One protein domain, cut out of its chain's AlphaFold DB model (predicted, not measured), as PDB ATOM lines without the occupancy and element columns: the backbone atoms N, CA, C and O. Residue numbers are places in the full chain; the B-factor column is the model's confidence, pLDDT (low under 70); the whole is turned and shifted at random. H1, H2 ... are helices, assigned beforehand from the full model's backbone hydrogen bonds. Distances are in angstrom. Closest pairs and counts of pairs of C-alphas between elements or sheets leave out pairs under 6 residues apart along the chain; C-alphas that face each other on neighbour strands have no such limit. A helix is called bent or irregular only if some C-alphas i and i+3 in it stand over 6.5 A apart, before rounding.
ATOM      1  N   TYR A   2      96.472 110.176 107.529       89.12
ATOM      2  CA  TYR A   2      95.614 110.389 106.340       89.12
ATOM      3  C   TYR A   2      96.347 110.980 105.121       89.12
ATOM      4  O   TYR A   2      96.240 110.457 104.020       89.12
ATOM      5  N   GLN A   3      97.163 112.021 105.312       91.12
ATOM      6  CA  GLN A   3      97.904 112.621 104.196       91.12
ATOM      7  C   GLN A   3      98.909 111.657 103.547       91.12
ATOM      8  O   GLN A   3      99.114 111.743 102.344       91.12
ATOM      9  N   LEU A   4      99.483 110.703 104.294       90.94
ATOM     10  CA  LEU A   4     100.344 109.670 103.705       90.94
ATOM     11  C   LEU A   4      99.552 108.739 102.795       90.94
ATOM     12  O   LEU A   4     100.061 108.392 101.738       90.94
ATOM     13  N   TYR A   5      98.319 108.393 103.164       90.62
ATOM     14  CA  TYR A   5      97.429 107.611 102.307       90.62
ATOM     15  C   TYR A   5      97.121 108.334 100.988       90.62
ATOM     16  O   TYR A   5      97.094 107.717  99.932       90.62
ATOM     17  N   VAL A   6      96.939 109.657 101.040       89.94
ATOM     18  CA  VAL A   6      96.613 110.471  99.857       89.94
ATOM     19  C   VAL A   6      97.811 110.667  98.921       89.94
ATOM     20  O   VAL A   6      97.628 110.710  97.709       89.94
ATOM     21  N   VAL A   7      99.024 110.840  99.461       91.56
ATOM     22  CA  VAL A   7     100.194 111.276  98.668       91.56
ATOM     23  C   VAL A   7     101.247 110.193  98.426       91.56
ATOM     24  O   VAL A   7     102.192 110.441  97.682       91.56
ATOM     25  N   SER A   8     101.133 109.024  99.064       90.50
ATOM     26  CA  SER A   8     102.059 107.907  98.836       90.50
ATOM     27  C   SER A   8     101.711 107.145  97.562       90.50
ATOM     28  O   SER A   8     100.556 107.066  97.151       90.50
ATOM     29  N   ASN A   9     102.715 106.493  96.978       89.81
ATOM     30  CA  ASN A   9     102.470 105.450  95.992       89.81
ATOM     31  C   ASN A   9     101.717 104.289  96.656       89.81
ATOM     32  O   ASN A   9     102.039 103.912  97.784       89.81
ATOM     33  N   ILE A  10     100.771 103.663  95.948       87.50
ATOM     34  CA  ILE A  10      99.947 102.557  96.481       87.50
ATOM     35  C   ILE A  10     100.818 101.455  97.109       87.50
ATOM     36  O   ILE A  10     100.530 100.988  98.203       87.50
ATOM     37  N   LYS A  11     101.936 101.101  96.459       90.94
ATOM     38  CA  LYS A  11     102.864 100.054  96.925       90.94
ATOM     39  C   LYS A  11     103.656 100.415  98.190       90.94
ATOM     40  O   LYS A  11     104.213  99.528  98.819       90.94
ATOM     41  N   GLU A  12     103.741 101.696  98.534       91.69
ATOM     42  CA  GLU A  12     104.547 102.218  99.651       91.69
ATOM     43  C   GLU A  12     103.671 102.826 100.755       91.69
ATOM     44  O   GLU A  12     104.178 103.313 101.761       91.69
ATOM     45  N   THR A  13     102.350 102.849 100.567       92.38
ATOM     46  CA  THR A  13     101.430 103.540 101.475       92.38
ATOM     47  C   THR A  13     101.459 102.918 102.865       92.38
ATOM     48  O   THR A  13     101.685 103.635 103.840       92.38
ATOM     49  N   ASP A  14     101.317 101.595 102.949       92.56
ATOM     50  CA  ASP A  14     101.307 100.879 104.225       92.56
ATOM     51  C   ASP A  14     102.648 101.010 104.949       92.56
ATOM     52  O   ASP A  14     102.670 101.360 106.126       92.56
ATOM     53  N   SER A  15     103.772 100.868 104.236       94.75
ATOM     54  CA  SER A  15     105.105 101.012 104.834       94.75
ATOM     55  C   SER A  15     105.391 102.443 105.303       94.75
ATOM     56  O   SER A  15     106.035 102.645 106.331       94.75
ATOM     57  N   ASN A  16     104.890 103.465 104.599       94.31
ATOM     58  CA  ASN A  16     105.010 104.860 105.027       94.31
ATOM     59  C   ASN A  16     104.155 105.164 106.266       94.31
ATOM     60  O   ASN A  16     104.594 105.912 107.142       94.31
ATOM     61  N   ILE A  17     102.944 104.612 106.330       93.38
ATOM     62  CA  ILE A  17     102.042 104.733 107.479       93.38
ATOM     63  C   ILE A  17     102.657 104.026 108.690       93.38
ATOM     64  O   ILE A  17     102.797 104.645 109.744       93.38
ATOM     65  N   GLU A  18     103.090 102.777 108.525       94.44
ATOM     66  CA  GLU A  18     103.754 101.984 109.561       94.44
ATOM     67  C   GLU A  18     105.016 102.683 110.080       94.44
ATOM     68  O   GLU A  18     105.209 102.794 111.289       94.44
ATOM     69  N   TYR A  19     105.826 103.257 109.186       94.81
ATOM     70  CA  TYR A  19     107.001 104.040 109.564       94.81
ATOM     71  C   TYR A  19     106.663 105.170 110.545       94.81
ATOM     72  O   TYR A  19     107.330 105.319 111.567       94.81
ATOM     73  N   VAL A  20     105.626 105.963 110.251       94.19
ATOM     74  CA  VAL A  20     105.203 107.053 111.140       94.19
ATOM     75  C   VAL A  20     104.614 106.502 112.436       94.19
ATOM     76  O   VAL A  20     104.973 106.991 113.505       94.19
ATOM     77  N   ALA A  21     103.773 105.466 112.377       92.81
ATOM     78  CA  ALA A  21     103.207 104.836 113.574       92.81
ATOM     79  C   ALA A  21     104.302 104.362 114.547       92.81
ATOM     80  O   ALA A  21     104.245 104.670 115.739       92.81
ATOM     81  N   ASN A  22     105.349 103.723 114.021       94.06
ATOM     82  CA  ASN A  22     106.484 103.216 114.793       94.06
ATOM     83  C   ASN A  22     107.319 104.319 115.467       94.06
ATOM     84  O   ASN A  22     108.094 104.026 116.373       94.06
ATOM     85  N   LYS A  23     107.172 105.586 115.061       92.88
ATOM     86  CA  LYS A  23     107.794 106.738 115.740       92.88
ATOM     87  C   LYS A  23     106.925 107.304 116.856       92.88
ATOM     88  O   LYS A  23     107.465 107.818 117.830       92.88
ATOM     89  N   PHE A  24     105.603 107.206 116.735       91.50
ATOM     90  CA  PHE A  24     104.686 107.697 117.761       91.50
ATOM     91  C   PHE A  24     104.616 106.775 118.982       91.50
ATOM     92  O   PHE A  24     104.497 107.285 120.091       91.50
ATOM     93  N   ASP A  25     104.764 105.454 118.824       89.50
ATOM     94  CA  ASP A  25     104.774 104.532 119.975       89.50
ATOM     95  C   ASP A  25     105.868 104.882 121.015       89.50
ATOM     96  O   ASP A  25     105.529 105.100 122.182       89.50
ATOM     97  N   PRO A  26     107.149 105.084 120.637       90.94
ATOM     98  CA  PRO A  26     108.162 105.581 121.569       90.94
ATOM     99  C   PRO A  26     107.859 106.971 122.142       90.94
ATOM    100  O   PRO A  26     108.146 107.212 123.312       90.94
ATOM    101  N   ILE A  27     107.270 107.884 121.355       91.69
ATOM    102  CA  ILE A  27     106.887 109.222 121.841       91.69
ATOM    103  C   ILE A  27     105.885 109.099 122.995       91.69
ATOM    104  O   ILE A  27     106.092 109.719 124.036       91.69
ATOM    105  N   TYR A  28     104.847 108.271 122.857       88.69
ATOM    106  CA  TYR A  28     103.853 108.081 123.919       88.69
ATOM    107  C   TYR A  28     104.453 107.474 125.189       88.69
ATOM    108  O   TYR A  28     104.114 107.909 126.290       88.69
ATOM    109  N   ARG A  29     105.389 106.526 125.056       88.19
ATOM    110  CA  ARG A  29     106.123 105.982 126.211       88.19
ATOM    111  C   ARG A  29     106.948 107.063 126.907       88.19
ATOM    112  O   ARG A  29     106.828 107.232 128.114       88.19
ATOM    113  N   LEU A  30     107.698 107.859 126.141       88.12
ATOM    114  CA  LEU A  30     108.479 108.978 126.677       88.12
ATOM    115  C   LEU A  30     107.594 110.008 127.389       88.12
ATOM    116  O   LEU A  30     107.990 110.531 128.423       88.12
ATOM    117  N   ILE A  31     106.401 110.301 126.867       84.69
ATOM    118  CA  ILE A  31     105.447 111.216 127.512       84.69
ATOM    119  C   ILE A  31     105.013 110.689 128.881       84.69
ATOM    120  O   ILE A  31     104.970 111.465 129.836       84.69
ATOM    121  N   ASN A  32     104.705 109.394 128.992       83.12
ATOM    122  CA  ASN A  32     104.346 108.790 130.274       83.12
ATOM    123  C   ASN A  32     105.516 108.860 131.263       83.12
ATOM    124  O   ASN A  32     105.342 109.375 132.366       83.12
ATOM    125  N   ASP A  33     106.723 108.491 130.827       81.25
ATOM    126  CA  ASP A  33     107.930 108.583 131.654       81.25
ATOM    127  C   ASP A  33     108.213 110.022 132.115       81.25
ATOM    128  O   ASP A  33     108.748 110.246 133.201       81.25
ATOM    129  N   LEU A  34     107.937 111.026 131.278       77.44
ATOM    130  CA  LEU A  34     108.137 112.433 131.628       77.44
ATOM    131  C   LEU A  34     107.135 112.901 132.691       77.44
ATOM    132  O   LEU A  34     107.518 113.697 133.544       77.44
ATOM    133  N   LYS A  35     105.890 112.405 132.667       72.19
ATOM    134  CA  LYS A  35     104.851 112.739 133.657       72.19
ATOM    135  C   LYS A  35     105.174 112.179 135.041       72.19
ATOM    136  O   LYS A  35     105.089 112.921 136.011       72.19
ATOM    137  N   GLU A  36     105.609 110.923 135.122       63.09
ATOM    138  CA  GLU A  36     105.948 110.262 136.396       63.09
ATOM    139  C   GLU A  36     107.095 110.960 137.149       63.09
ATOM    140  O   GLU A  36     107.158 110.919 138.371       63.09
ATOM    141  N   ASN A  37     107.991 111.649 136.438       61.44
ATOM    142  CA  ASN A  37     109.136 112.340 137.041       61.44
ATOM    143  C   ASN A  37     108.854 113.809 137.429       61.44
ATOM    144  O   ASN A  37     109.759 114.487 137.914       61.44
ATOM    145  N   ASN A  38     107.634 114.318 137.214       56.94
ATOM    146  CA  ASN A  38     107.264 115.717 137.480       56.94
ATOM    147  C   ASN A  38     106.616 115.941 138.867       56.94
ATOM    148  O   ASN A  38     106.069 117.013 139.104       56.94
ATOM    149  N   GLU A  39     106.686 114.986 139.802       47.16
ATOM    150  CA  GLU A  39     106.069 115.103 141.144       47.16
ATOM    151  C   GLU A  39     106.724 116.147 142.080       47.16
ATOM    152  O   GLU A  39     106.289 116.328 143.216       47.16
ATOM    153  N   SER A  40     107.755 116.872 141.635       47.00
ATOM    154  CA  SER A  40     108.306 118.009 142.382       47.00
ATOM    155  C   SER A  40     107.580 119.310 142.020       47.00
ATOM    156  O   SER A  40     107.670 119.752 140.874       47.00
ATOM    157  N   GLU A  41     106.948 119.961 143.004       42.44
ATOM    158  CA  GLU A  41     106.160 121.209 142.873       42.44
ATOM    159  C   GLU A  41     106.874 122.381 142.158       42.44
ATOM    160  O   GLU A  41     106.217 123.322 141.716       42.44
ATOM    161  N   ASP A  42     108.202 122.330 142.004       41.16
ATOM    162  CA  ASP A  42     109.035 123.443 141.525       41.16
ATOM    163  C   ASP A  42     109.436 123.370 140.033       41.16
ATOM    164  O   ASP A  42     109.969 124.327 139.465       41.16
ATOM    165  N   VAL A  43     109.175 122.251 139.347       50.94
ATOM    166  CA  VAL A  43     109.480 122.112 137.913       50.94
ATOM    167  C   VAL A  43     108.209 122.392 137.126       50.94
ATOM    168  O   VAL A  43     107.240 121.646 137.213       50.94
ATOM    169  N   ARG A  44     108.192 123.463 136.318       55.81
ATOM    170  CA  ARG A  44     107.085 123.700 135.374       55.81
ATOM    171  C   ARG A  44     106.843 122.429 134.571       55.81
ATOM    172  O   ARG A  44     107.684 122.057 133.758       55.81
ATOM    173  N   GLU A  45     105.678 121.830 134.778       64.06
ATOM    174  CA  GLU A  45     105.324 120.529 134.221       64.06
ATOM    175  C   GLU A  45     105.581 120.497 132.704       64.06
ATOM    176  O   GLU A  45     105.006 121.278 131.932       64.06
ATOM    177  N   LEU A  46     106.519 119.654 132.271       76.62
ATOM    178  CA  LEU A  46     106.803 119.438 130.856       76.62
ATOM    179  C   LEU A  46     105.721 118.522 130.292       76.62
ATOM    180  O   LEU A  46     105.855 117.303 130.290       76.62
ATOM    181  N   THR A  47     104.628 119.126 129.834       84.81
ATOM    182  CA  THR A  47     103.532 118.407 129.183       84.81
ATOM    183  C   THR A  47     103.854 118.112 127.717       84.81
ATOM    184  O   THR A  47     104.671 118.795 127.092       84.81
ATOM    185  N   GLU A  48     103.166 117.121 127.149       88.75
ATOM    186  CA  GLU A  48     103.219 116.789 125.719       88.75
ATOM    187  C   GLU A  48     103.009 118.028 124.837       88.75
ATOM    188  O   GLU A  48     103.851 118.337 123.992       88.75
ATOM    189  N   ASP A  49     101.947 118.792 125.106       89.75
ATOM    190  CA  ASP A  49     101.606 119.999 124.350       89.75
ATOM    191  C   ASP A  49     102.719 121.050 124.388       89.75
ATOM    192  O   ASP A  49     103.015 121.692 123.378       89.75
ATOM    193  N   ARG A  50     103.376 121.223 125.543       91.19
ATOM    194  CA  ARG A  50     104.490 122.171 125.681       91.19
ATOM    195  C   ARG A  50     105.701 121.718 124.881       91.19
ATOM    196  O   ARG A  50     106.280 122.529 124.164       91.19
ATOM    197  N   ILE A  51     106.066 120.439 124.964       93.25
ATOM    198  CA  ILE A  51     107.199 119.887 124.209       93.25
ATOM    199  C   ILE A  51     106.938 120.004 122.705       93.25
ATOM    200  O   ILE A  51     107.814 120.455 121.966       93.25
ATOM    201  N   PHE A  52     105.723 119.683 122.259       95.00
ATOM    202  CA  PHE A  52     105.315 119.853 120.867       95.00
ATOM    203  C   PHE A  52     105.357 121.322 120.423       95.00
ATOM    204  O   PHE A  52     105.865 121.639 119.347       95.00
ATOM    205  N   MET A  53     104.894 122.248 121.263       95.25
ATOM    206  CA  MET A  53     104.983 123.682 120.987       95.25
ATOM    207  C   MET A  53     106.443 124.143 120.851       95.25
ATOM    208  O   MET A  53     106.773 124.857 119.904       95.25
ATOM    209  N   TYR A  54     107.339 123.709 121.742       95.25
ATOM    210  CA  TYR A  54     108.762 124.057 121.670       95.25
ATOM    211  C   TYR A  54     109.457 123.441 120.451       95.25
ATOM    212  O   TYR A  54     110.291 124.100 119.829       95.25
ATOM    213  N   HIS A  55     109.080 122.218 120.068       96.44
ATOM    214  CA  HIS A  55     109.486 121.615 118.801       96.44
ATOM    215  C   HIS A  55     109.101 122.520 117.623       96.44
ATOM    216  O   HIS A  55     109.941 122.851 116.784       96.44
ATOM    217  N   CYS A  56     107.846 122.980 117.593       96.62
ATOM    218  CA  CYS A  56     107.364 123.852 116.530       96.62
ATOM    219  C   CYS A  56     108.134 125.177 116.493       96.62
ATOM    220  O   CYS A  56     108.513 125.636 115.414       96.62
ATOM    221  N   TYR A  57     108.445 125.754 117.656       96.12
ATOM    222  CA  TYR A  57     109.285 126.949 117.751       96.12
ATOM    223  C   TYR A  57     110.689 126.742 117.174       96.12
ATOM    224  O   TYR A  57     111.218 127.644 116.526       96.12
ATOM    225  N   ALA A  58     111.287 125.568 117.382       95.69
ATOM    226  CA  ALA A  58     112.644 125.262 116.941       95.69
ATOM    227  C   ALA A  58     112.757 124.958 115.437       95.69
ATOM    228  O   ALA A  58     113.754 125.338 114.810       95.69
ATOM    229  N   TYR A  59     111.766 124.262 114.867       94.75
ATOM    230  CA  TYR A  59     111.916 123.609 113.560       94.75
ATOM    231  C   TYR A  59     110.952 124.073 112.466       94.75
ATOM    232  O   TYR A  59     111.242 123.838 111.296       94.75
ATOM    233  N   THR A  60     109.850 124.751 112.797       93.50
ATOM    234  CA  THR A  60     108.895 125.219 111.774       93.50
ATOM    235  C   THR A  60     109.257 126.602 111.243       93.50
ATOM    236  O   THR A  60     109.913 127.411 111.910       93.50
ATOM    237  N   ALA A  61     108.759 126.925 110.048       91.19
ATOM    238  CA  ALA A  61     108.969 128.232 109.431       91.19
ATOM    239  C   ALA A  61     108.320 129.389 110.215       91.19
ATOM    240  O   ALA A  61     108.716 130.541 110.051       91.19
ATOM    241  N   LYS A  62     107.320 129.101 111.056       92.50
ATOM    242  CA  LYS A  62     106.661 130.093 111.916       92.50
ATOM    243  C   LYS A  62     107.466 130.425 113.170       92.50
ATOM    244  O   LYS A  62     107.270 131.503 113.729       92.50
ATOM    245  N   GLY A  63     108.346 129.525 113.613       94.00
ATOM    246  CA  GLY A  63     109.118 129.713 114.836       94.00
ATOM    247  C   GLY A  63     108.234 130.046 116.031       94.00
ATOM    248  O   GLY A  63     107.158 129.479 116.191       94.00
ATOM    249  N   PHE A  64     108.633 131.046 116.818       95.00
ATOM    250  CA  PHE A  64     107.853 131.553 117.955       95.00
ATOM    251  C   PHE A  64     106.479 132.153 117.587       95.00
ATOM    252  O   PHE A  64     105.641 132.405 118.458       95.00
ATOM    253  N   GLY A  65     106.221 132.372 116.297       94.38
ATOM    254  CA  GLY A  65     104.911 132.737 115.770       94.38
ATOM    255  C   GLY A  65     103.935 131.564 115.644       94.38
ATOM    256  O   GLY A  65     102.789 131.806 115.280       94.38
ATOM    257  N   TYR A  66     104.350 130.322 115.924       95.50
ATOM    258  CA  TYR A  66     103.463 129.154 115.937       95.50
ATOM    259  C   TYR A  66     102.331 129.335 116.958       95.50
ATOM    260  O   TYR A  66     102.555 129.799 118.082       95.50
ATOM    261  N   ARG A  67     101.104 128.992 116.557       93.94
ATOM    262  CA  ARG A  67      99.901 129.094 117.396       93.94
ATOM    263  C   ARG A  67      99.119 127.794 117.465       93.94
ATOM    264  O   ARG A  67      98.553 127.498 118.511       93.94
ATOM    265  N   SER A  68      99.049 127.037 116.373       94.94
ATOM    266  CA  SER A  68      98.305 125.776 116.349       94.94
ATOM    267  C   SER A  68      98.737 124.865 115.206       94.94
ATOM    268  O   SER A  68      99.438 125.284 114.287       94.94
ATOM    269  N   ILE A  69      98.226 123.632 115.203       92.56
ATOM    270  CA  ILE A  69      98.433 122.641 114.136       92.56
ATOM    271  C   ILE A  69      98.067 123.191 112.743       92.56
ATOM    272  O   ILE A  69      98.630 122.744 111.743       92.56
ATOM    273  N   ALA A  70      97.184 124.195 112.651       94.88
ATOM    274  CA  ALA A  70      96.874 124.861 111.386       94.88
ATOM    275  C   ALA A  70      98.120 125.480 110.723       94.88
ATOM    276  O   ALA A  70      98.260 125.385 109.506       94.88
ATOM    277  N   ASP A  71      99.063 126.020 111.503       95.75
ATOM    278  CA  ASP A  71     100.321 126.565 110.979       95.75
ATOM    279  C   ASP A  71     101.177 125.478 110.306       95.75
ATOM    280  O   ASP A  71     101.760 125.710 109.246       95.75
ATOM    281  N   ILE A  72     101.209 124.275 110.888       95.00
ATOM    282  CA  ILE A  72     101.922 123.112 110.335       95.00
ATOM    283  C   ILE A  72     101.225 122.638 109.060       95.00
ATOM    284  O   ILE A  72     101.881 122.344 108.061       95.00
ATOM    285  N   ALA A  73      99.890 122.596 109.064       93.31
ATOM    286  CA  ALA A  73      99.114 122.245 107.881       93.31
ATOM    287  C   ALA A  73      99.350 123.244 106.735       93.31
ATOM    288  O   ALA A  73      99.461 122.839 105.578       93.31
ATOM    289  N   ASP A  74      99.460 124.535 107.039       94.31
ATOM    290  CA  ASP A  74      99.751 125.574 106.054       94.31
ATOM    291  C   ASP A  74     101.190 125.515 105.535       94.31
ATOM    292  O   ASP A  74     101.422 125.792 104.356       94.31
ATOM    293  N   GLU A  75     102.157 125.122 106.366       94.25
ATOM    294  CA  GLU A  75     103.516 124.811 105.918       94.25
ATOM    295  C   GLU A  75     103.523 123.596 104.981       94.25
ATOM    296  O   GLU A  75     104.036 123.681 103.865       94.25
ATOM    297  N   TYR A  76     102.845 122.514 105.367       94.06
ATOM    298  CA  TYR A  76     102.713 121.303 104.559       94.06
ATOM    299  C   TYR A  76     102.061 121.562 103.191       94.06
ATOM    300  O   TYR A  76     102.541 121.070 102.169       94.06
ATOM    301  N   LYS A  77     101.002 122.381 103.123       93.38
ATOM    302  CA  LYS A  77     100.333 122.734 101.853       93.38
ATOM    303  C   LYS A  77     101.272 123.410 100.850       93.38
ATOM    304  O   LYS A  77     101.071 123.266  99.644       93.38
ATOM    305  N   LYS A  78     102.285 124.144 101.328       94.06
ATOM    306  CA  LYS A  78     103.271 124.835 100.478       94.06
ATOM    307  C   LYS A  78     104.294 123.878  99.863       94.06
ATOM    308  O   LYS A  78     104.966 124.253  98.903       94.06
ATOM    309  N   ILE A  79     104.398 122.652 100.375       93.38
ATOM    310  CA  ILE A  79     105.297 121.626  99.854       93.38
ATOM    311  C   ILE A  79     104.760 121.110  98.512       93.38
ATOM    312  O   ILE A  79     103.661 120.549  98.427       93.38
ATOM    313  N   LYS A  80     105.536 121.334  97.444       89.69
ATOM    314  CA  LYS A  80     105.170 120.974  96.061       89.69
ATOM    315  C   LYS A  80     105.643 119.573  95.657       89.69
ATOM    316  O   LYS A  80     104.905 118.885  94.964       89.69
ATOM    317  N   SER A  81     106.824 119.153  96.109       88.88
ATOM    318  CA  SER A  81     107.398 117.819  95.888       88.88
ATOM    319  C   SER A  81     107.747 117.157  97.222       88.88
ATOM    320  O   SER A  81     107.828 117.833  98.243       88.88
ATOM    321  N   ASP A  82     107.924 115.835  97.228       90.25
ATOM    322  CA  ASP A  82     108.469 115.094  98.378       90.25
ATOM    323  C   ASP A  82     107.644 115.205  99.671       90.25
ATOM    324  O   ASP A  82     108.163 115.137 100.783       90.25
ATOM    325  N   ARG A  83     106.316 115.325  99.541       94.00
ATOM    326  CA  ARG A  83     105.391 115.430 100.683       94.00
ATOM    327  C   ARG A  83     105.505 114.267 101.668       94.00
ATOM    328  O   ARG A  83     105.396 114.486 102.870       94.00
ATOM    329  N   VAL A  84     105.733 113.048 101.171       94.69
ATOM    330  CA  VAL A  84     105.998 111.874 102.021       94.69
ATOM    331  C   VAL A  84     107.266 112.090 102.843       94.69
ATOM    332  O   VAL A  84     107.247 111.887 104.056       94.69
ATOM    333  N   LYS A  85     108.352 112.539 102.200       94.88
ATOM    334  CA  LYS A  85     109.629 112.806 102.864       94.88
ATOM    335  C   LYS A  85     109.469 113.877 103.938       94.88
ATOM    336  O   LYS A  85     109.902 113.656 105.057       94.88
ATOM    337  N   TRP A  86     108.777 114.975 103.635       95.69
ATOM    338  CA  TRP A  86     108.521 116.038 104.610       95.69
ATOM    339  C   TRP A  86     107.795 115.515 105.858       95.69
ATOM    340  O   TRP A  86     108.194 115.834 106.974       95.69
ATOM    341  N   ILE A  87     106.770 114.665 105.690       95.50
ATOM    342  CA  ILE A  87     106.055 114.056 106.826       95.50
ATOM    343  C   ILE A  87     107.002 113.182 107.655       95.50
ATOM    344  O   ILE A  87     106.967 113.251 108.885       95.50
ATOM    345  N   LYS A  88     107.845 112.373 107.001       95.69
ATOM    346  CA  LYS A  88     108.819 111.516 107.693       95.69
ATOM    347  C   LYS A  88     109.856 112.343 108.449       95.69
ATOM    348  O   LYS A  88     110.005 112.132 109.644       95.69
ATOM    349  N   ASP A  89     110.466 113.329 107.793       95.31
ATOM    350  CA  ASP A  89     111.455 114.229 108.394       95.31
ATOM    351  C   ASP A  89     110.870 114.958 109.618       95.31
ATOM    352  O   ASP A  89     111.485 114.979 110.682       95.31
ATOM    353  N   PHE A  90     109.657 115.515 109.503       95.25
ATOM    354  CA  PHE A  90     108.971 116.160 110.628       95.25
ATOM    355  C   PHE A  90     108.752 115.181 111.790       95.25
ATOM    356  O   PHE A  90     109.026 115.502 112.945       95.25
ATOM    357  N   THR A  91     108.287 113.968 111.485       95.38
ATOM    358  CA  THR A  91     108.035 112.932 112.499       95.38
ATOM    359  C   THR A  91     109.327 112.493 113.194       95.38
ATOM    360  O   THR A  91     109.345 112.321 114.413       95.38
ATOM    361  N   ASP A  92     110.420 112.342 112.447       95.00
ATOM    362  CA  ASP A  92     111.732 111.982 112.986       95.00
ATOM    363  C   ASP A  92     112.284 113.060 113.922       95.00
ATOM    364  O   ASP A  92     112.770 112.753 115.016       95.00
ATOM    365  N   GLU A  93     112.176 114.328 113.528       95.06
ATOM    366  CA  GLU A  93     112.591 115.458 114.361       95.06
ATOM    367  C   GLU A  93     111.728 115.585 115.617       95.06
ATOM    368  O   GLU A  93     112.235 115.911 116.697       95.06
ATOM    369  N   LEU A  94     110.431 115.289 115.510       96.12
ATOM    370  CA  LEU A  94     109.530 115.280 116.654       96.12
ATOM    371  C   LEU A  94     109.911 114.176 117.647       96.12
ATOM    372  O   LEU A  94     110.106 114.455 118.831       96.12
ATOM    373  N   HIS A  95     110.112 112.948 117.166       94.50
ATOM    374  CA  HIS A  95     110.596 111.835 117.985       94.50
ATOM    375  C   HIS A  95     111.935 112.161 118.666       94.50
ATOM    376  O   HIS A  95     112.124 111.917 119.863       94.50
ATOM    377  N   THR A  96     112.858 112.771 117.920       93.62
ATOM    378  CA  THR A  96     114.156 113.225 118.437       93.62
ATOM    379  C   THR A  96     113.985 114.273 119.528       93.62
ATOM    380  O   THR A  96     114.679 114.223 120.541       93.62
ATOM    381  N   THR A  97     113.027 115.186 119.373       95.12
ATOM    382  CA  THR A  97     112.732 116.214 120.373       95.12
ATOM    383  C   THR A  97     112.281 115.600 121.695       95.12
ATOM    384  O   THR A  97     112.873 115.907 122.726       95.12
ATOM    385  N   PHE A  98     111.309 114.682 121.682       93.50
ATOM    386  CA  PHE A  98     110.872 113.996 122.906       93.50
ATOM    387  C   PHE A  98     112.007 113.194 123.555       93.50
ATOM    388  O   PHE A  98     112.217 113.277 124.765       93.50
ATOM    389  N   SER A  99     112.802 112.493 122.744       91.19
ATOM    390  CA  SER A  99     113.974 111.751 123.226       91.19
ATOM    391  C   SER A  99     115.007 112.675 123.886       91.19
ATOM    392  O   SER A  99     115.575 112.349 124.929       91.19
ATOM    393  N   ASN A 100     115.240 113.851 123.300       91.44
ATOM    394  CA  ASN A 100     116.154 114.860 123.824       91.44
ATOM    395  C   ASN A 100     115.637 115.492 125.118       91.44
ATOM    396  O   ASN A 100     116.437 115.755 126.010       91.44
ATOM    397  N   MET A 101     114.324 115.692 125.263       90.56
ATOM    398  CA  MET A 101     113.740 116.181 126.516       90.56
ATOM    399  C   MET A 101     113.919 115.178 127.657       90.56
ATOM    400  O   MET A 101     114.268 115.581 128.765       90.56
ATOM    401  N   LYS A 102     113.767 113.875 127.387       87.62
ATOM    402  CA  LYS A 102     114.076 112.837 128.381       87.62
ATOM    403  C   LYS A 102     115.561 112.814 128.734       87.62
ATOM    404  O   LYS A 102     115.912 112.744 129.906       87.62
ATOM    405  N   PHE A 103     116.434 112.928 127.732       89.56
ATOM    406  CA  PHE A 103     117.875 113.035 127.955       89.56
ATOM    407  C   PHE A 103     118.232 114.260 128.811       89.56
ATOM    408  O   PHE A 103     119.008 114.124 129.751       89.56
ATOM    409  N   LEU A 104     117.622 115.422 128.547       91.12
ATOM    410  CA  LEU A 104     117.845 116.670 129.282       91.12
ATOM    411  C   LEU A 104     117.604 116.516 130.793       91.12
ATOM    412  O   LEU A 104     118.376 117.068 131.572       91.12
ATOM    413  N   GLN A 105     116.595 115.739 131.211       84.69
ATOM    414  CA  GLN A 105     116.328 115.460 132.633       84.69
ATOM    415  C   GLN A 105     117.481 114.719 133.332       84.69
ATOM    416  O   GLN A 105     117.656 114.861 134.538       84.69
ATOM    417  N   GLY A 106     118.267 113.933 132.589       86.19
ATOM    418  CA  GLY A 106     119.405 113.176 133.117       86.19
ATOM    419  C   GLY A 106     120.739 113.929 133.087       86.19
ATOM    420  O   GLY A 106     121.748 113.395 133.548       86.19
ATOM    421  N   ILE A 107     120.785 115.146 132.534       91.19
ATOM    422  CA  ILE A 107     122.034 115.901 132.410       91.19
ATOM    423  C   ILE A 107     122.377 116.570 133.740       91.19
ATOM    424  O   ILE A 107     121.723 117.520 134.170       91.19
ATOM    425  N   ASN A 108     123.490 116.151 134.338       91.19
ATOM    426  CA  ASN A 108     124.101 116.871 135.448       91.19
ATOM    427  C   ASN A 108     125.036 117.971 134.917       91.19
ATOM    428  O   ASN A 108     126.215 117.731 134.655       91.19
ATOM    429  N   ASN A 109     124.502 119.178 134.718       94.06
ATOM    430  CA  ASN A 109     125.277 120.343 134.292       94.06
ATOM    431  C   ASN A 109     124.947 121.565 135.153       94.06
ATOM    432  O   ASN A 109     123.781 121.934 135.301       94.06
ATOM    433  N   LYS A 110     125.984 122.247 135.655       93.31
ATOM    434  CA  LYS A 110     125.833 123.400 136.556       93.31
ATOM    435  C   LYS A 110     124.979 124.531 135.968       93.31
ATOM    436  O   LYS A 110     124.188 125.121 136.691       93.31
ATOM    437  N   TYR A 111     125.094 124.832 134.671       96.12
ATOM    438  CA  TYR A 111     124.311 125.908 134.054       96.12
ATOM    439  C   TYR A 111     122.876 125.478 133.751       96.12
ATOM    440  O   TYR A 111     121.974 126.305 133.817       96.12
ATOM    441  N   LEU A 112     122.638 124.188 133.492       95.12
ATOM    442  CA  LEU A 112     121.276 123.659 133.396       95.12
ATOM    443  C   LEU A 112     120.558 123.720 134.753       95.12
ATOM    444  O   LEU A 112     119.404 124.131 134.821       95.12
ATOM    445  N   MET A 113     121.252 123.385 135.845       92.69
ATOM    446  CA  MET A 113     120.715 123.543 137.201       92.69
ATOM    447  C   MET A 113     120.387 125.010 137.506       92.69
ATOM    448  O   MET A 113     119.292 125.305 137.977       92.69
ATOM    449  N   LYS A 114     121.288 125.935 137.156       94.44
ATOM    450  CA  LYS A 114     121.063 127.383 137.288       94.44
ATOM    451  C   LYS A 114     119.880 127.877 136.454       94.44
ATOM    452  O   LYS A 114     119.052 128.629 136.949       94.44
ATOM    453  N   LEU A 115     119.731 127.403 135.218       93.88
ATOM    454  CA  LEU A 115     118.555 127.679 134.384       93.88
ATOM    455  C   LEU A 115     117.246 127.232 135.035       93.88
ATOM    456  O   LEU A 115     116.237 127.939 134.951       93.88
ATOM    457  N   ASN A 116     117.260 126.063 135.675       91.00
ATOM    458  CA  ASN A 116     116.106 125.552 136.400       91.00
ATOM    459  C   ASN A 116     115.802 126.423 137.628       91.00
ATOM    460  O   ASN A 116     114.649 126.803 137.796       91.00
ATOM    461  N   GLN A 117     116.820 126.831 138.396       90.94
ATOM    462  CA  GLN A 117     116.680 127.758 139.533       90.94
ATOM    463  C   GLN A 117     116.121 129.123 139.114       90.94
ATOM    464  O   GLN A 117     115.211 129.646 139.749       90.94
ATOM    465  N   ILE A 118     116.614 129.691 138.006       93.31
ATOM    466  CA  ILE A 118     116.058 130.925 137.436       93.31
ATOM    467  C   ILE A 118     114.603 130.694 137.027       93.31
ATOM    468  O   ILE A 118     113.799 131.617 137.089       93.31
ATOM    469  N   GLY A 119     114.244 129.490 136.581       90.56
ATOM    470  CA  GLY A 119     112.957 129.137 136.000       90.56
ATOM    471  C   GLY A 119     112.927 129.451 134.505       90.56
ATOM    472  O   GLY A 119     112.370 130.476 134.089       90.56
ATOM    473  N   MET A 120     113.489 128.547 133.708       89.56
ATOM    474  CA  MET A 120     113.686 128.635 132.257       89.56
ATOM    475  C   MET A 120     112.498 129.262 131.487       89.56
ATOM    476  O   MET A 120     111.375 128.748 131.550       89.56
ATOM    477  N   PRO A 121     112.681 130.385 130.765       93.00
ATOM    478  CA  PRO A 121     111.661 130.952 129.882       93.00
ATOM    479  C   PRO A 121     111.273 129.993 128.751       93.00
ATOM    480  O   PRO A 121     112.094 129.228 128.256       93.00
ATOM    481  N   TYR A 122     110.024 130.062 128.289       91.12
ATOM    482  CA  TYR A 122     109.497 129.122 127.290       91.12
ATOM    483  C   TYR A 122     110.301 129.111 125.972       91.12
ATOM    484  O   TYR A 122     110.468 128.065 125.354       91.12
ATOM    485  N   PHE A 123     110.824 130.265 125.541       94.38
ATOM    486  CA  PHE A 123     111.562 130.391 124.282       94.38
ATOM    487  C   PHE A 123     112.956 129.747 124.342       94.38
ATOM    488  O   PHE A 123     113.496 129.357 123.309       94.38
ATOM    489  N   VAL A 124     113.522 129.582 125.544       97.06
ATOM    490  CA  VAL A 124     114.836 128.958 125.760       97.06
ATOM    491  C   VAL A 124     114.809 127.464 125.439       97.06
ATOM    492  O   VAL A 124     115.777 126.940 124.889       97.06
ATOM    493  N   TYR A 125     113.679 126.786 125.673       95.44
ATOM    494  CA  TYR A 125     113.526 125.373 125.313       95.44
ATOM    495  C   TYR A 125     113.755 125.122 123.820       95.44
ATOM    496  O   TYR A 125     114.341 124.103 123.469       95.44
ATOM    497  N   ALA A 126     113.365 126.049 122.940       96.06
ATOM    498  CA  ALA A 126     113.575 125.895 121.502       96.06
ATOM    499  C   ALA A 126     115.072 125.865 121.137       96.06
ATOM    500  O   ALA A 126     115.497 125.030 120.336       96.06
ATOM    501  N   PHE A 127     115.886 126.717 121.770       97.69
ATOM    502  CA  PHE A 127     117.343 126.703 121.606       97.69
ATOM    503  C   PHE A 127     117.966 125.419 122.161       97.69
ATOM    504  O   PHE A 127     118.811 124.821 121.498       97.69
ATOM    505  N   ILE A 128     117.525 124.965 123.341       96.94
ATOM    506  CA  ILE A 128     118.022 123.726 123.959       96.94
ATOM    507  C   ILE A 128     117.678 122.507 123.101       96.94
ATOM    508  O   ILE A 128     118.566 121.718 122.793       96.94
ATOM    509  N   ILE A 129     116.425 122.367 122.661       94.88
ATOM    510  CA  ILE A 129     115.975 121.263 121.798       94.88
ATOM    511  C   ILE A 129     116.804 121.216 120.515       94.88
ATOM    512  O   ILE A 129     117.282 120.147 120.123       94.88
ATOM    513  N   LYS A 130     117.008 122.376 119.881       94.56
ATOM    514  CA  LYS A 130     117.798 122.480 118.655       94.56
ATOM    515  C   LYS A 130     119.279 122.207 118.900       94.56
ATOM    516  O   LYS A 130     119.922 121.571 118.078       94.56
ATOM    517  N   GLY A 131     119.825 122.631 120.035       96.50
ATOM    518  CA  GLY A 131     121.215 122.372 120.406       96.50
ATOM    519  C   GLY A 131     121.483 120.908 120.737       96.50
ATOM    520  O   GLY A 131     122.478 120.356 120.277       96.50
ATOM    521  N   LEU A 132     120.569 120.245 121.447       95.62
ATOM    522  CA  LEU A 132     120.666 118.819 121.773       95.62
ATOM    523  C   LEU A 132     120.719 117.938 120.523       95.62
ATOM    524  O   LEU A 132     121.393 116.914 120.538       95.62
ATOM    525  N   LYS A 133     120.085 118.351 119.420       92.88
ATOM    526  CA  LYS A 133     120.229 117.671 118.124       92.88
ATOM    527  C   LYS A 133     121.683 117.617 117.640       92.88
ATOM    528  O   LYS A 133     122.073 116.633 117.026       92.88
ATOM    529  N   TYR A 134     122.471 118.659 117.902       94.56
ATOM    530  CA  TYR A 134     123.856 118.762 117.434       94.56
ATOM    531  C   TYR A 134     124.886 118.317 118.473       94.56
ATOM    532  O   TYR A 134     125.964 117.861 118.102       94.56
ATOM    533  N   PHE A 135     124.587 118.484 119.762       95.50
ATOM    534  CA  PHE A 135     125.584 118.403 120.832       95.50
ATOM    535  C   PHE A 135     125.322 117.289 121.839       95.50
ATOM    536  O   PHE A 135     125.951 117.280 122.889       95.50
ATOM    537  N   LYS A 136     124.416 116.345 121.555       89.88
ATOM    538  CA  LYS A 136     124.069 115.259 122.491       89.88
ATOM    539  C   LYS A 136     125.291 114.534 123.074       89.88
ATOM    540  O   LYS A 136     125.266 114.141 124.234       89.88
ATOM    541  N   GLU A 137     126.350 114.398 122.279       91.75
ATOM    542  CA  GLU A 137     127.601 113.718 122.642       91.75
ATOM    543  C   GLU A 137     128.753 114.689 122.980       91.75
ATOM    544  O   GLU A 137     129.835 114.258 123.367       91.75
ATOM    545  N   ASP A 138     128.538 116.005 122.870       95.69
ATOM    546  CA  ASP A 138     129.543 117.049 123.097       95.69
ATOM    547  C   ASP A 138     129.171 117.869 124.342       95.69
ATOM    548  O   ASP A 138     128.510 118.912 124.281       95.69
ATOM    549  N   SER A 139     129.594 117.369 125.505       94.62
ATOM    550  CA  SER A 139     129.290 117.977 126.805       94.62
ATOM    551  C   SER A 139     129.821 119.407 126.938       94.62
ATOM    552  O   SER A 139     129.185 120.228 127.601       94.62
ATOM    553  N   SER A 140     130.936 119.735 126.276       96.50
ATOM    554  CA  SER A 140     131.515 121.081 126.297       96.50
ATOM    555  C   SER A 140     130.627 122.077 125.555       96.50
ATOM    556  O   SER A 140     130.316 123.145 126.086       96.50
ATOM    557  N   LYS A 141     130.152 121.725 124.354       97.44
ATOM    558  CA  LYS A 141     129.218 122.586 123.610       97.44
ATOM    559  C   LYS A 141     127.859 122.693 124.290       97.44
ATOM    560  O   LYS A 141     127.261 123.768 124.249       97.44
ATOM    561  N   LEU A 142     127.386 121.633 124.949       97.12
ATOM    562  CA  LEU A 142     126.185 121.714 125.786       97.12
ATOM    563  C   LEU A 142     126.375 122.660 126.970       97.12
ATOM    564  O   LEU A 142     125.502 123.487 127.216       97.12
ATOM    565  N   GLU A 143     127.510 122.594 127.670       97.12
ATOM    566  CA  GLU A 143     127.807 123.528 128.758       97.12
ATOM    567  C   GLU A 143     127.810 124.979 128.261       97.12
ATOM    568  O   GLU A 143     127.210 125.841 128.901       97.12
ATOM    569  N   GLN A 144     128.419 125.243 127.100       97.12
ATOM    570  CA  GLN A 144     128.407 126.571 126.480       97.12
ATOM    571  C   GLN A 144     126.986 127.028 126.133       97.12
ATOM    572  O   GLN A 144     126.618 128.155 126.456       97.12
ATOM    573  N   LEU A 145     126.170 126.155 125.535       98.19
ATOM    574  CA  LEU A 145     124.775 126.461 125.222       98.19
ATOM    575  C   LEU A 145     123.979 126.786 126.491       98.19
ATOM    576  O   LEU A 145     123.286 127.800 126.534       98.19
ATOM    577  N   PHE A 146     124.086 125.958 127.533       98.00
ATOM    578  CA  PHE A 146     123.382 126.189 128.793       98.00
ATOM    579  C   PHE A 146     123.848 127.466 129.483       98.00
ATOM    580  O   PHE A 146     123.005 128.194 129.997       98.00
ATOM    581  N   LYS A 147     125.146 127.788 129.445       97.50
ATOM    582  CA  LYS A 147     125.665 129.061 129.961       97.50
ATOM    583  C   LYS A 147     125.020 130.251 129.246       97.50
ATOM    584  O   LYS A 147     124.504 131.150 129.900       97.50
ATOM    585  N   THR A 148     124.990 130.241 127.917       97.69
ATOM    586  CA  THR A 148     124.365 131.311 127.121       97.69
ATOM    587  C   THR A 148     122.878 131.443 127.422       97.69
ATOM    588  O   THR A 148     122.368 132.549 127.590       97.69
ATOM    589  N   MET A 149     122.173 130.315 127.517       98.06
ATOM    590  CA  MET A 149     120.755 130.298 127.856       98.06
ATOM    591  C   MET A 149     120.496 130.790 129.283       98.06
ATOM    592  O   MET A 149     119.488 131.459 129.511       98.06
ATOM    593  N   GLU A 150     121.380 130.481 130.234       97.62
ATOM    594  CA  GLU A 150     121.316 130.966 131.615       97.62
ATOM    595  C   GLU A 150     121.424 132.487 131.656       97.62
ATOM    596  O   GLU A 150     120.511 133.134 132.165       97.62
ATOM    597  N   ILE A 151     122.454 133.056 131.019       97.19
ATOM    598  CA  ILE A 151     122.640 134.510 130.924       97.19
ATOM    599  C   ILE A 151     121.422 135.163 130.261       97.19
ATOM    600  O   ILE A 151     120.842 136.102 130.804       97.19
ATOM    601  N   LEU A 152     120.966 134.632 129.122       97.19
ATOM    602  CA  LEU A 152     119.787 135.146 128.420       97.19
ATOM    603  C   LEU A 152     118.524 135.116 129.302       97.19
ATOM    604  O   LEU A 152     117.738 136.065 129.304       97.19
ATOM    605  N   SER A 153     118.334 134.040 130.069       97.06
ATOM    606  CA  SER A 153     117.201 133.887 130.988       97.06
ATOM    607  C   SER A 153     117.272 134.867 132.150       97.06
ATOM    608  O   SER A 153     116.250 135.460 132.500       97.06
ATOM    609  N   PHE A 154     118.463 135.046 132.725       97.44
ATOM    610  CA  PHE A 154     118.719 136.014 133.783       97.44
ATOM    611  C   PHE A 154     118.359 137.424 133.316       97.44
ATOM    612  O   PHE A 154     117.492 138.059 133.915       97.44
ATOM    613  N   ARG A 155     118.925 137.873 132.186       95.75
ATOM    614  CA  ARG A 155     118.656 139.207 131.622       95.75
ATOM    615  C   ARG A 155     117.177 139.434 131.345       95.75
ATOM    616  O   ARG A 155     116.617 140.464 131.718       95.75
ATOM    617  N   TYR A 156     116.521 138.454 130.721       95.44
ATOM    618  CA  TYR A 156     115.093 138.529 130.424       95.44
ATOM    619  C   TYR A 156     114.253 138.753 131.689       95.44
ATOM    620  O   TYR A 156     113.346 139.588 131.686       95.44
ATOM    621  N   LYS A 157     114.564 138.037 132.776       95.38
ATOM    622  CA  LYS A 157     113.812 138.123 134.033       95.38
ATOM    623  C   LYS A 157     114.175 139.313 134.908       95.38
ATOM    624  O   LYS A 157     113.272 139.841 135.550       95.38
ATOM    625  N   LEU A 158     115.443 139.719 134.930       96.06
ATOM    626  CA  LEU A 158     115.909 140.885 135.681       96.06
ATOM    627  C   LEU A 158     115.190 142.145 135.200       96.06
ATOM    628  O   LEU A 158     114.639 142.893 136.003       96.06
ATOM    629  N   ILE A 159     115.164 142.336 133.879       93.69
ATOM    630  CA  ILE A 159     114.578 143.519 133.244       93.69
ATOM    631  C   ILE A 159     113.052 143.421 133.183       93.69
ATOM    632  O   ILE A 159     112.358 144.424 133.358       93.69
ATOM    633  N   ASN A 160     112.517 142.223 132.900       90.75
ATOM    634  CA  ASN A 160     111.078 141.947 132.812       90.75
ATOM    635  C   ASN A 160     110.305 142.964 131.934       90.75
ATOM    636  O   ASN A 160     109.180 143.367 132.238       90.75
ATOM    637  N   SER A 161     110.937 143.410 130.842       88.94
ATOM    638  CA  SER A 161     110.367 144.377 129.898       88.94
ATOM    639  C   SER A 161     109.231 143.756 129.081       88.94
ATOM    640  O   SER A 161     109.237 142.566 128.775       88.94
ATOM    641  N   ARG A 162     108.279 144.595 128.653       85.81
ATOM    642  CA  ARG A 162     107.227 144.218 127.692       85.81
ATOM    643  C   ARG A 162     107.723 144.151 126.242       85.81
ATOM    644  O   ARG A 162     106.948 143.781 125.365       85.81
ATOM    645  N   SER A 163     108.970 144.545 125.968       89.12
ATOM    646  CA  SER A 163     109.542 144.452 124.623       89.12
ATOM    647  C   SER A 163     109.586 142.994 124.157       89.12
ATOM    648  O   SER A 163     109.926 142.087 124.914       89.12
ATOM    649  N   ASP A 164     109.327 142.779 122.870       91.12
ATOM    650  CA  ASP A 164     109.308 141.446 122.269       91.12
ATOM    651  C   ASP A 164     110.731 140.908 122.027       91.12
ATOM    652  O   ASP A 164     111.306 141.080 120.951       91.12
ATOM    653  N   ILE A 165     111.327 140.286 123.051       93.50
ATOM    654  CA  ILE A 165     112.645 139.632 122.944       93.50
ATOM    655  C   ILE A 165     112.600 138.439 121.987       93.50
ATOM    656  O   ILE A 165     113.571 138.123 121.306       93.50
ATOM    657  N   VAL A 166     111.455 137.766 121.933       93.69
ATOM    658  CA  VAL A 166     111.318 136.450 121.325       93.69
ATOM    659  C   VAL A 166     111.387 136.566 119.807       93.69
ATOM    660  O   VAL A 166     112.160 135.845 119.174       93.69
ATOM    661  N   SER A 167     110.684 137.537 119.221       92.75
ATOM    662  CA  SER A 167     110.804 137.819 117.784       92.75
ATOM    663  C   SER A 167     112.211 138.276 117.395       92.75
ATOM    664  O   SER A 167     112.700 137.897 116.331       92.75
ATOM    665  N   LYS A 168     112.895 139.034 118.263       94.69
ATOM    666  CA  LYS A 168     114.271 139.508 118.023       94.69
ATOM    667  C   LYS A 168     115.288 138.369 118.020       94.69
ATOM    668  O   LYS A 168     116.235 138.407 117.247       94.69
ATOM    669  N   LEU A 169     115.069 137.340 118.838       96.19
ATOM    670  CA  LEU A 169     115.920 136.150 118.920       96.19
ATOM    671  C   LEU A 169     115.635 135.108 117.829       96.19
ATOM    672  O   LEU A 169     116.431 134.187 117.633       96.19
ATOM    673  N   TYR A 170     114.508 135.217 117.119       95.56
ATOM    674  CA  TYR A 170     114.126 134.229 116.113       95.56
ATOM    675  C   TYR A 170     115.163 134.042 114.988       95.56
ATOM    676  O   TYR A 170     115.430 132.887 114.651       95.56
ATOM    677  N   PRO A 171     115.792 135.096 114.422       95.69
ATOM    678  CA  PRO A 171     116.855 134.929 113.431       95.69
ATOM    679  C   PRO A 171     117.997 134.039 113.932       95.69
ATOM    680  O   PRO A 171     118.383 133.114 113.217       95.69
ATOM    681  N   ALA A 172     118.450 134.241 115.176       97.00
ATOM    682  CA  ALA A 172     119.512 133.439 115.777       97.00
ATOM    683  C   ALA A 172     119.097 131.969 115.931       97.00
ATOM    684  O   ALA A 172     119.803 131.054 115.508       97.00
ATOM    685  N   LEU A 173     117.885 131.720 116.444       97.12
ATOM    686  CA  LEU A 173     117.345 130.361 116.528       97.12
ATOM    687  C   LEU A 173     117.247 129.704 115.147       97.12
ATOM    688  O   LEU A 173     117.607 128.538 114.984       97.12
ATOM    689  N   ARG A 174     116.740 130.429 114.145       95.69
ATOM    690  CA  ARG A 174     116.523 129.921 112.786       95.69
ATOM    691  C   ARG A 174     117.842 129.542 112.117       95.69
ATOM    692  O   ARG A 174     117.921 128.454 111.540       95.69
ATOM    693  N   ASN A 175     118.854 130.398 112.231       95.56
ATOM    694  CA  ASN A 175     120.163 130.221 111.606       95.56
ATOM    695  C   ASN A 175     121.061 129.222 112.340       95.56
ATOM    696  O   ASN A 175     121.977 128.673 111.730       95.56
ATOM    697  N   PHE A 176     120.769 128.920 113.607       96.69
ATOM    698  CA  PHE A 176     121.552 127.983 114.397       96.69
ATOM    699  C   PHE A 176     121.596 126.574 113.778       96.69
ATOM    700  O   PHE A 176     120.589 125.863 113.725       96.69
ATOM    701  N   LYS A 177     122.790 126.164 113.329       95.25
ATOM    702  CA  LYS A 177     123.078 124.865 112.690       95.25
ATOM    703  C   LYS A 177     124.263 124.145 113.350       95.25
ATOM    704  O   LYS A 177     125.165 123.669 112.670       95.25
ATOM    705  N   GLY A 178     124.285 124.101 114.683       95.12
ATOM    706  CA  GLY A 178     125.322 123.384 115.436       95.12
ATOM    707  C   GLY A 178     126.629 124.158 115.646       95.12
ATOM    708  O   GLY A 178     127.623 123.574 116.067       95.12
ATOM    709  N   ASN A 179     126.640 125.471 115.411       96.94
ATOM    710  CA  ASN A 179     127.748 126.351 115.782       96.94
ATOM    711  C   ASN A 179     127.365 127.186 117.014       96.94
ATOM    712  O   ASN A 179     126.672 128.194 116.896       96.94
ATOM    713  N   VAL A 180     127.768 126.739 118.208       96.75
ATOM    714  CA  VAL A 180     127.419 127.424 119.470       96.75
ATOM    715  C   VAL A 180     128.142 128.764 119.628       96.75
ATOM    716  O   VAL A 180     127.585 129.689 120.202       96.75
ATOM    717  N   ILE A 181     129.348 128.904 119.067       95.69
ATOM    718  CA  ILE A 181     130.123 130.151 119.136       95.69
ATOM    719  C   ILE A 181     129.416 131.248 118.335       95.69
ATOM    720  O   ILE A 181     129.226 132.359 118.822       95.69
ATOM    721  N   GLU A 182     128.977 130.918 117.121       97.00
ATOM    722  CA  GLU A 182     128.206 131.829 116.272       97.00
ATOM    723  C   GLU A 182     126.847 132.164 116.891       97.00
ATOM    724  O   GLU A 182     126.501 133.338 116.963       97.00
ATOM    725  N   LEU A 183     126.132 131.173 117.441       97.38
ATOM    726  CA  LEU A 183     124.888 131.409 118.180       97.38
ATOM    727  C   LEU A 183     125.086 132.411 119.328       97.38
ATOM    728  O   LEU A 183     124.289 133.335 119.491       97.38
ATOM    729  N   ASN A 184     126.145 132.237 120.120       95.81
ATOM    730  CA  ASN A 184     126.462 133.132 121.233       95.81
ATOM    731  C   ASN A 184     126.730 134.557 120.738       95.81
ATOM    732  O   ASN A 184     126.206 135.509 121.310       95.81
ATOM    733  N   SER A 185     127.497 134.693 119.654       95.69
ATOM    734  CA  SER A 185     127.791 135.981 119.020       95.69
ATOM    735  C   SER A 185     126.527 136.669 118.490       95.69
ATOM    736  O   SER A 185     126.311 137.854 118.742       95.69
ATOM    737  N   GLU A 186     125.638 135.929 117.821       96.44
ATOM    738  CA  GLU A 186     124.370 136.460 117.312       96.44
ATOM    739  C   GLU A 186     123.422 136.887 118.440       96.44
ATOM    740  O   GLU A 186     122.812 137.954 118.345       96.44
ATOM    741  N   ILE A 187     123.306 136.098 119.516       96.56
ATOM    742  CA  ILE A 187     122.494 136.461 120.689       96.56
ATOM    743  C   ILE A 187     123.067 137.709 121.354       96.56
ATOM    744  O   ILE A 187     122.320 138.660 121.569       96.56
ATOM    745  N   LYS A 188     124.378 137.738 121.620       94.81
ATOM    746  CA  LYS A 188     125.065 138.906 122.185       94.81
ATOM    747  C   LYS A 188     124.763 140.159 121.377       94.81
ATOM    748  O   LYS A 188     124.252 141.135 121.918       94.81
ATOM    749  N   LYS A 189     125.032 140.107 120.070       95.00
ATOM    750  CA  LYS A 189     124.775 141.220 119.158       95.00
ATOM    751  C   LYS A 189     123.308 141.636 119.206       95.00
ATOM    752  O   LYS A 189     123.011 142.809 119.359       95.00
ATOM    753  N   THR A 190     122.388 140.675 119.136       94.81
ATOM    754  CA  THR A 190     120.949 140.950 119.188       94.81
ATOM    755  C   THR A 190     120.563 141.680 120.469       94.81
ATOM    756  O   THR A 190     119.779 142.619 120.405       94.81
ATOM    757  N   LEU A 191     121.081 141.277 121.629       92.94
ATOM    758  CA  LEU A 191     120.743 141.925 122.895       92.94
ATOM    759  C   LEU A 191     121.398 143.301 123.031       92.94
ATOM    760  O   LEU A 191     120.722 144.220 123.464       92.94
ATOM    761  N   ASN A 192     122.650 143.478 122.605       92.00
ATOM    762  CA  ASN A 192     123.343 144.766 122.724       92.00
ATOM    763  C   ASN A 192     122.886 145.795 121.674       92.00
ATOM    764  O   ASN A 192     122.744 146.969 122.003       92.00
ATOM    765  N   ASP A 193     122.521 145.367 120.460       91.81
ATOM    766  CA  ASP A 193     121.861 146.230 119.465       91.81
ATOM    767  C   ASP A 193     120.449 146.651 119.934       91.81
ATOM    768  O   ASP A 193     119.875 147.630 119.452       91.81
ATOM    769  N   ASN A 194     119.862 145.907 120.878       85.94
ATOM    770  CA  ASN A 194     118.565 146.198 121.474       85.94
ATOM    771  C   ASN A 194     118.722 146.693 122.913       85.94
ATOM    772  O   ASN A 194     118.611 145.899 123.842       85.94
ATOM    773  N   TRP A 195     118.813 148.015 123.082       84.19
ATOM    774  CA  TRP A 195     118.904 148.739 124.365       84.19
ATOM    775  C   TRP A 195     118.276 148.043 125.589       84.19
ATOM    776  O   TRP A 195     118.869 148.005 126.654       84.19
ATOM    777  N   TYR A 196     117.076 147.465 125.465       89.12
ATOM    778  CA  TYR A 196     116.377 146.830 126.583       89.12
ATOM    779  C   TYR A 196     117.147 145.736 127.328       89.12
ATOM    780  O   TYR A 196     116.859 145.583 128.506       89.12
ATOM    781  N   TRP A 197     118.039 144.971 126.688       93.19
ATOM    782  CA  TRP A 197     118.781 143.867 127.331       93.19
ATOM    783  C   TRP A 197     120.296 143.968 127.131       93.19
ATOM    784  O   TRP A 197     120.998 142.954 127.252       93.19
TER     785      TRP A 197
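What this domain is: This is residues 2 to 197 of the 355 residues of the protein "DUF1524 domain-containing protein" of Aminipila sp. CBA3637 (UniProt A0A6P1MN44). Two long helices, H2 and H5, lie side by side and run the same way, with short H1 folded back at the end where both begin; a four-helix up-and-down bundle of H7, H8, H9 and H10 makes the other half. H3 sits between the halves, packing on H5 and H7, while H6 packs on H8 and H4 is near the beginning of H5. The printed part has 196 residues with ten named helices, H1 to H10 in chain order, and no named strand; the class is all helix. It is compact, with a radius of gyration of the C-alphas of 18.0 A, and only just elongated, spanning 56 by 37 by 30 A.

Where its parts are: Find C-alpha 2 at (95.614, 110.389, 106.340), where H1, residues 2 to 7, begins. H2, residues 10 to 36, is 41.1 A long and irregular, with C-alphas 11 and 14 7.5 A apart. Read on through H3, residues 48 to 59, and H4, residues 69 to 78. H5, residues 83 to 105, runs 33.8 A from C-alpha 83 at (105.391, 115.430, 100.683). Next come H6, residues 110 to 118; H7, residues 122 to 135, 20.4 A; and H8, residues 139 to 159, 30.2 A. H9, residues 165 to 175, is only just irregular, with C-alphas 168 and 171 7.0 A apart. H10, residues 180 to 193, ends at C-alpha 193, (121.861, 146.230, 119.465).

How they stand to each other: Start at the hairpin of H1 and H2, whose closest C-alphas, of Tyr 5 and Thr 13, are 5.8 A apart. H2 touches H5 at a shallow tilt of 18 degrees, the same way; look at Ile 27 and His 95, their closest C-alphas at 6.0 A. H3 touches H7 at a steep tilt of 67 degrees, with C-alphas 58 and 126 closest at 4.7 A. H4 is close to H5 but not clearly touching, at 7.5 A between C-alphas 76 and 83. H5 touches H7 about perpendicular, at 81 degrees, closest at C-alphas 97 and 129, 6.2 A. H6 touches H8 at C-alphas 115 and 150, 5.1 A. The hairpin of H7 and H8 comes closest at C-alphas 135 and 142, 6.0 A, and that of H9 and H10 at C-alphas 172 and 186, 5.9 A. H2 and H8 are apart. In H1, H3, H5, H6, H8 and H10 every O i to N i+4 pair is within hydrogen-bond range; the counts are 18 of 23 in H2, 5 of 6 in H4, 7 of 10 in H7 and 5 of 7 in H9.

The domain as a whole: The two C-alphas farthest apart, of Lys 11 and Trp 195, are 58.1 A apart. The printed part has no cut. The link from H2 to H3, 11 residues, is long. Look for low confidence at residues 36 to 45, under 70; the mean pLDDT of the printed part is 91.1.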